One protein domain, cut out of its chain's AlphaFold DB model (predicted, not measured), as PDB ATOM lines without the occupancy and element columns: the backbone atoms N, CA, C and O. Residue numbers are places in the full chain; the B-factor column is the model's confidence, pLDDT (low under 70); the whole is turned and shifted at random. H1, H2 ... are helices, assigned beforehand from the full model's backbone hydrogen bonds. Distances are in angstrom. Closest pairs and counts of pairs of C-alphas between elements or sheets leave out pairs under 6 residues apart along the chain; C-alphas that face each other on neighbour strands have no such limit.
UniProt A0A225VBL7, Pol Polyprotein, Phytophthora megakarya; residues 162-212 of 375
ATOM      1  N   HIS A 162     -57.964 -34.501 -23.590       59.34
ATOM      2  CA  HIS A 162     -58.037 -35.309 -22.371       59.34
ATOM      3  C   HIS A 162     -56.651 -35.653 -21.803       59.34
ATOM      4  O   HIS A 162     -56.447 -35.573 -20.595       59.34
ATOM      5  N   PHE A 163     -55.662 -35.979 -22.644       66.19
ATOM      6  CA  PHE A 163     -54.325 -36.371 -22.171       66.19
ATOM      7  C   PHE A 163     -53.580 -35.209 -21.511       66.19
ATOM      8  O   PHE A 163     -52.963 -35.378 -20.453       66.19
ATOM      9  N   ILE A 164     -53.658 -34.017 -22.112       69.94
ATOM     10  CA  ILE A 164     -53.039 -32.815 -21.548       69.94
ATOM     11  C   ILE A 164     -53.785 -32.390 -20.288       69.94
ATOM     12  O   ILE A 164     -53.117 -32.099 -19.301       69.94
ATOM     13  N   LEU A 165     -55.124 -32.409 -20.273       68.25
ATOM     14  CA  LEU A 165     -55.903 -32.083 -19.074       68.25
ATOM     15  C   LEU A 165     -55.601 -33.045 -17.925       68.25
ATOM     16  O   LEU A 165     -55.300 -32.600 -16.824       68.25
ATOM     17  N   GLN A 166     -55.612 -34.349 -18.189       68.88
ATOM     18  CA  GLN A 166     -55.361 -35.382 -17.190       68.88
ATOM     19  C   GLN A 166     -53.934 -35.300 -16.641       68.88
ATOM     20  O   GLN A 166     -53.726 -35.416 -15.436       68.88
ATOM     21  N   THR A 167     -52.942 -35.051 -17.502       70.75
ATOM     22  CA  THR A 167     -51.555 -34.842 -17.061       70.75
ATOM     23  C   THR A 167     -51.411 -33.534 -16.289       70.75
ATOM     24  O   THR A 167     -50.765 -33.500 -15.248       70.75
ATOM     25  N   HIS A 168     -52.046 -32.463 -16.766       74.62
ATOM     26  CA  HIS A 168     -52.113 -31.180 -16.080       74.62
ATOM     27  C   HIS A 168     -52.738 -31.329 -14.692       74.62
ATOM     28  O   HIS A 168     -52.258 -30.710 -13.760       74.62
ATOM     29  N   GLU A 169     -53.752 -32.172 -14.514       65.56
ATOM     30  CA  GLU A 169     -54.355 -32.453 -13.209       65.56
ATOM     31  C   GLU A 169     -53.472 -33.327 -12.315       65.56
ATOM     32  O   GLU A 169     -53.284 -32.990 -11.149       65.56
ATOM     33  N   ARG A 170     -52.874 -34.394 -12.859       71.12
ATOM     34  CA  ARG A 170     -51.965 -35.295 -12.124       71.12
ATOM     35  C   ARG A 170     -50.678 -34.610 -11.665       71.12
ATOM     36  O   ARG A 170     -50.136 -34.965 -10.627       71.12
ATOM     37  N   LEU A 171     -50.197 -33.636 -12.432       73.69
ATOM     38  CA  LEU A 171     -48.996 -32.851 -12.145       73.69
ATOM     39  C   LEU A 171     -49.336 -31.501 -11.495       73.69
ATOM     40  O   LEU A 171     -48.720 -30.485 -11.809       73.69
ATOM     41  N   ASP A 172     -50.351 -31.477 -10.632       68.12
ATOM     42  CA  ASP A 172     -50.730 -30.319  -9.811       68.12
ATOM     43  C   ASP A 172     -50.940 -29.006 -10.592       68.12
ATOM     44  O   ASP A 172     -50.434 -27.925 -10.282       68.12
ATOM     45  N   ARG A 173     -51.696 -29.091 -11.687       67.81
ATOM     46  CA  ARG A 173     -52.052 -27.946 -12.539       67.81
ATOM     47  C   ARG A 173     -50.821 -27.173 -13.037       67.81
ATOM     48  O   ARG A 173     -50.890 -25.942 -13.219       67.81
ATOM     49  N   LEU A 174     -49.713 -27.888 -13.276       76.94
ATOM     50  CA  LEU A 174     -48.479 -27.362 -13.860       76.94
ATOM     51  C   LEU A 174     -48.736 -26.737 -15.233       76.94
ATOM     52  O   LEU A 174     -49.598 -27.177 -15.993       76.94
ATOM     53  N   ASN A 175     -47.986 -25.688 -15.573       79.50
ATOM     54  CA  ASN A 175     -48.141 -25.039 -16.874       79.50
ATOM     55  C   ASN A 175     -47.874 -26.051 -18.003       79.50
ATOM     56  O   ASN A 175     -46.879 -26.774 -17.967       79.50
ATOM     57  N   VAL A 176     -48.733 -26.079 -19.023       81.56
ATOM     58  CA  VAL A 176     -48.592 -26.980 -20.176       81.56
ATOM     59  C   VAL A 176     -47.255 -26.802 -20.894       81.56
ATOM     60  O   VAL A 176     -46.718 -27.771 -21.424       81.56
ATOM     61  N   THR A 177     -46.649 -25.610 -20.852       83.19
ATOM     62  CA  THR A 177     -45.290 -25.394 -21.379       83.19
ATOM     63  C   THR A 177     -44.226 -26.183 -20.613       83.19
ATOM     64  O   THR A 177     -43.272 -26.683 -21.212       83.19
ATOM     65  N   VAL A 178     -44.400 -26.339 -19.299       82.12
ATOM     66  CA  VAL A 178     -43.520 -27.141 -18.441       82.12
ATOM     67  C   VAL A 178     -43.746 -28.622 -18.713       82.12
ATOM     68  O   VAL A 178     -42.778 -29.341 -18.918       82.12
ATOM     69  N   ILE A 179     -45.004 -29.057 -18.829       83.38
ATOM     70  CA  ILE A 179     -45.356 -30.446 -19.173       83.38
ATOM     71  C   ILE A 179     -44.752 -30.837 -20.530       83.38
ATOM     72  O   ILE A 179     -44.125 -31.889 -20.649       83.38
ATOM     73  N   LYS A 180     -44.846 -29.952 -21.530       83.88
ATOM     74  CA  LYS A 180     -44.188 -30.128 -22.831       83.88
ATOM     75  C   LYS A 180     -42.672 -30.271 -22.679       83.88
ATOM     76  O   LYS A 180     -42.088 -31.211 -23.199       83.88
ATOM     77  N   SER A 181     -42.046 -29.387 -21.901       84.12
ATOM     78  CA  SER A 181     -40.598 -29.428 -21.655       84.12
ATOM     79  C   SER A 181     -40.152 -30.702 -20.928       84.12
ATOM     80  O   SER A 181     -39.062 -31.202 -21.193       84.12
ATOM     81  N   MET A 182     -40.969 -31.230 -20.013       82.31
ATOM     82  CA  MET A 182     -40.697 -32.480 -19.293       82.31
ATOM     83  C   MET A 182     -40.764 -33.691 -20.221       82.31
ATOM     84  O   MET A 182     -39.911 -34.573 -20.113       82.31
ATOM     85  N   LYS A 183     -41.726 -33.701 -21.154       82.00
ATOM     86  CA  LYS A 183     -41.818 -34.710 -22.212       82.00
ATOM     87  C   LYS A 183     -40.616 -34.634 -23.156       82.00
ATOM     88  O   LYS A 183     -39.956 -35.644 -23.370       82.00
ATOM     89  N   ASP A 184     -40.316 -33.445 -23.678       83.44
ATOM     90  CA  ASP A 184     -39.245 -33.237 -24.663       83.44
ATOM     91  C   ASP A 184     -37.863 -33.606 -24.093       83.44
ATOM     92  O   ASP A 184     -37.009 -34.129 -24.803       83.44
ATOM     93  N   LYS A 185     -37.649 -33.369 -22.792       84.31
ATOM     94  CA  LYS A 185     -36.412 -33.718 -22.075       84.31
ATOM     95  C   LYS A 185     -36.424 -35.124 -21.465       84.31
ATOM     96  O   LYS A 185     -35.480 -35.461 -20.757       84.31
ATOM     97  N   ALA A 186     -37.482 -35.909 -21.690       80.50
ATOM     98  CA  ALA A 186     -37.672 -37.252 -21.136       80.50
ATOM     99  C   ALA A 186     -37.416 -37.348 -19.613       80.50
ATOM    100  O   ALA A 186     -36.885 -38.341 -19.122       80.50
ATOM    101  N   VAL A 187     -37.794 -36.308 -18.854       78.75
ATOM    102  CA  VAL A 187     -37.549 -36.226 -17.397       78.75
ATOM    103  C   VAL A 187     -38.384 -37.257 -16.630       78.75
ATOM    104  O   VAL A 187     -37.986 -37.704 -15.561       78.75
ATOM    105  N   VAL A 188     -39.541 -37.634 -17.178       71.31
ATOM    106  CA  VAL A 188     -40.447 -38.627 -16.597       71.31
ATOM    107  C   VAL A 188     -40.604 -39.776 -17.582       71.31
ATOM    108  O   VAL A 188     -41.097 -39.598 -18.698       71.31
ATOM    109  N   THR A 189     -40.189 -40.963 -17.158       56.69
ATOM    110  CA  THR A 189     -40.432 -42.219 -17.867       56.69
ATOM    111  C   THR A 189     -41.941 -42.504 -17.814       56.69
ATOM    112  O   THR A 189     -42.536 -42.372 -16.749       56.69
ATOM    113  N   CYS A 190     -42.568 -42.850 -18.947       61.28
ATOM    114  CA  CYS A 190     -44.017 -43.128 -19.091       61.28
ATOM    115  C   CYS A 190     -44.969 -41.924 -19.286       61.28
ATOM    116  O   CYS A 190     -46.159 -42.019 -18.983       61.28
ATOM    117  N   MET A 191     -44.509 -40.799 -19.846       67.44
ATOM    118  CA  MET A 191     -45.416 -39.720 -20.275       67.44
ATOM    119  C   MET A 191     -45.967 -39.974 -21.698       67.44
ATOM    120  O   MET A 191     -45.443 -39.465 -22.688       67.44
ATOM    121  N   GLU A 192     -47.041 -40.764 -21.800       68.94
ATOM    122  CA  GLU A 192     -47.701 -41.176 -23.058       68.94
ATOM    123  C   GLU A 192     -48.632 -40.092 -23.640       68.94
ATOM    124  O   GLU A 192     -49.829 -40.289 -23.830       68.94
ATOM    125  N   ILE A 193     -48.099 -38.899 -23.907       71.06
ATOM    126  CA  ILE A 193     -48.875 -37.815 -24.534       71.06
ATOM    127  C   ILE A 193     -48.533 -37.767 -26.027       71.06
ATOM    128  O   ILE A 193     -47.357 -37.568 -26.344       71.06
ATOM    129  N   PRO A 194     -49.496 -37.857 -26.961       72.12
ATOM    130  CA  PRO A 194     -49.228 -37.686 -28.391       72.12
ATOM    131  C   PRO A 194     -48.620 -36.300 -28.688       72.12
ATOM    132  O   PRO A 194     -49.070 -35.300 -28.121       72.12
ATOM    133  N   PRO A 195     -47.572 -36.176 -29.524       69.62
ATOM    134  CA  PRO A 195     -46.990 -34.873 -29.869       69.62
ATOM    135  C   PRO A 195     -47.988 -33.922 -30.553       69.62
ATOM    136  O   PRO A 195     -47.865 -32.704 -30.421       69.62
ATOM    137  N   GLU A 196     -49.010 -34.459 -31.217       69.56
ATOM    138  CA  GLU A 196     -50.107 -33.720 -31.843       69.56
ATOM    139  C   GLU A 196     -50.954 -32.959 -30.820       69.56
ATOM    140  O   GLU A 196     -51.451 -31.878 -31.135       69.56
ATOM    141  N   ALA A 197     -51.059 -33.464 -29.585       65.94
ATOM    142  CA  ALA A 197     -51.869 -32.850 -28.540       65.94
ATOM    143  C   ALA A 197     -51.372 -31.439 -28.172       65.94
ATOM    144  O   ALA A 197     -52.166 -30.557 -27.867       65.94
ATOM    145  N   PHE A 198     -50.062 -31.172 -28.272       72.31
ATOM    146  CA  PHE A 198     -49.485 -29.855 -27.959       72.31
ATOM    147  C   PHE A 198     -49.629 -28.818 -29.085       72.31
ATOM    148  O   PHE A 198     -49.181 -27.682 -28.917       72.31
ATOM    149  N   LYS A 199     -50.197 -29.188 -30.244       69.81
ATOM    150  CA  LYS A 199     -50.421 -28.252 -31.361       69.81
ATOM    151  C   LYS A 199     -51.620 -27.336 -31.110       69.81
ATOM    152  O   LYS A 199     -51.644 -26.221 -31.626       69.81
ATOM    153  N   GLN A 200     -52.595 -27.787 -30.323       65.88
ATOM    154  CA  GLN A 200     -53.781 -27.006 -29.983       65.88
ATOM    155  C   GLN A 200     -53.557 -26.173 -28.714       65.88
ATOM    156  O   GLN A 200     -52.783 -26.528 -27.822       65.88
ATOM    157  N   LYS A 201     -54.229 -25.020 -28.638       64.62
ATOM    158  CA  LYS A 201     -54.132 -24.124 -27.483       64.62
ATOM    159  C   LYS A 201     -54.967 -24.674 -26.324       64.62
ATOM    160  O   LYS A 201     -56.154 -24.385 -26.218       64.62
ATOM    161  N   PHE A 202     -54.317 -25.385 -25.413       72.06
ATOM    162  CA  PHE A 202     -54.954 -25.890 -24.202       72.06
ATOM    163  C   PHE A 202     -55.336 -24.765 -23.225       72.06
ATOM    164  O   PHE A 202     -54.505 -23.924 -22.869       72.06
ATOM    165  N   THR A 203     -56.580 -24.779 -22.734       62.47
ATOM    166  CA  THR A 203     -57.059 -23.857 -21.693       62.47
ATOM    167  C   THR A 203     -57.833 -24.615 -20.618       62.47
ATOM    168  O   THR A 203     -58.935 -25.094 -20.851       62.47
ATOM    169  N   CYS A 204     -57.295 -24.672 -19.399       66.56
ATOM    170  CA  CYS A 204     -57.996 -25.281 -18.269       66.56
ATOM    171  C   CYS A 204     -58.950 -24.272 -17.607       66.56
ATOM    172  O   CYS A 204     -58.502 -23.316 -16.973       66.56
ATOM    173  N   LEU A 205     -60.264 -24.503 -17.699       56.78
ATOM    174  CA  LEU A 205     -61.292 -23.628 -17.114       56.78
ATOM    175  C   LEU A 205     -61.178 -23.498 -15.586       56.78
ATOM    176  O   LEU A 205     -61.373 -22.404 -15.053       56.78
ATOM    177  N   THR A 206     -60.803 -24.573 -14.888       55.06
ATOM    178  CA  THR A 206     -60.549 -24.571 -13.436       55.06
ATOM    179  C   THR A 206     -59.383 -23.653 -13.087       55.06
ATOM    180  O   THR A 206     -59.509 -22.806 -12.209       55.06
ATOM    181  N   CYS A 207     -58.276 -23.734 -13.829       66.31
ATOM    182  CA  CYS A 207     -57.140 -22.831 -13.655       66.31
ATOM    183  C   CYS A 207     -57.472 -21.397 -14.049       66.31
ATOM    184  O   CYS A 207     -57.070 -20.481 -13.348       66.31
ATOM    185  N   VAL A 208     -58.210 -21.176 -15.138       65.38
ATOM    186  CA  VAL A 208     -58.624 -19.827 -15.545       65.38
ATOM    187  C   VAL A 208     -59.534 -19.194 -14.500       65.38
ATOM    188  O   VAL A 208     -59.440 -17.991 -14.292       65.38
ATOM    189  N   SER A 209     -60.381 -19.983 -13.835       54.53
ATOM    190  CA  SER A 209     -61.289 -19.500 -12.791       54.53
ATOM    191  C   SER A 209     -60.570 -19.296 -11.453       54.53
ATOM    192  O   SER A 209     -60.718 -18.240 -10.848       54.53
ATOM    193  N   ALA A 210     -59.740 -20.252 -11.023       54.25
ATOM    194  CA  ALA A 210     -59.016 -20.207  -9.747       54.25
ATOM    195  C   ALA A 210     -57.788 -19.280  -9.772       54.25
ATOM    196  O   ALA A 210     -57.501 -18.588  -8.802       54.25
ATOM    197  N   LYS A 211     -57.058 -19.241 -10.893       64.44
ATOM    198  CA  LYS A 211     -55.874 -18.389 -11.100       64.44
ATOM    199  C   LYS A 211     -56.228 -17.096 -11.840       64.44
ATOM    200  O   LYS A 211     -55.319 -16.395 -12.295       64.44
ATOM    201  N   ARG A 212     -57.522 -16.758 -11.974       53.09
ATOM    202  CA  ARG A 212     -57.958 -15.482 -12.551       53.09
ATOM    203  C   ARG A 212     -57.435 -14.356 -11.678       53.09
ATOM    204  O   ARG A 212     -57.973 -14.065 -10.616       53.09
TER     205      ARG A 212
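This is residues 162 to 212 of the 375 residues of the protein "Pol Polyprotein" of Phytophthora megakarya (UniProt A0A225VBL7). Helices H1 and H2 stand nearly at right angles with short H3 near both; H4 is at one end of the long axis, the bend at Thr 189 at the other. The 51 printed residues hold four named helices, H1 to H4 in order, and no named strand: all helix. The whole is compact, radius of gyration of the C-alphas 10.9 A, yet elongated, 31 by 20 by 15 A.

H1, residues 162 to 170, touches H2, residues 176 to 184, about perpendicular at 83 degrees; the closest C-alphas, His 168 and Val 176, are 6.8 A apart. H3, residues 195 to 199, only just touches H1, with 3 pairs of C-alphas within 8 A, the closest Ile 164 and Ala 197 at 7.1 A. H3 and H2 are close but not clearly touching, the closest C-alphas, Phe 198 and Lys 180, 7.4 A apart. H4, residues 205 to 210, is apart from H1, H2 and H3. Every O i to N i+4 pair is within hydrogen-bond range in H1, H2 and H4; in H3 0 of 1 is, beside 2 of 2 O i to N i+3 pairs.

From first to last C-alpha, H1 measures 11.9 A, from (-58.037, -35.309, -22.371), H2 12.1 A, H3 7.6 A, and H4 8.4 A, to (-59.016, -20.207, -9.747).

The farthest C-alphas, Thr 189 and Arg 212, are 32.4 A apart. The printed part has no cut and no long link. In 28 residues, among them 203 to 212, pLDDT is under 70.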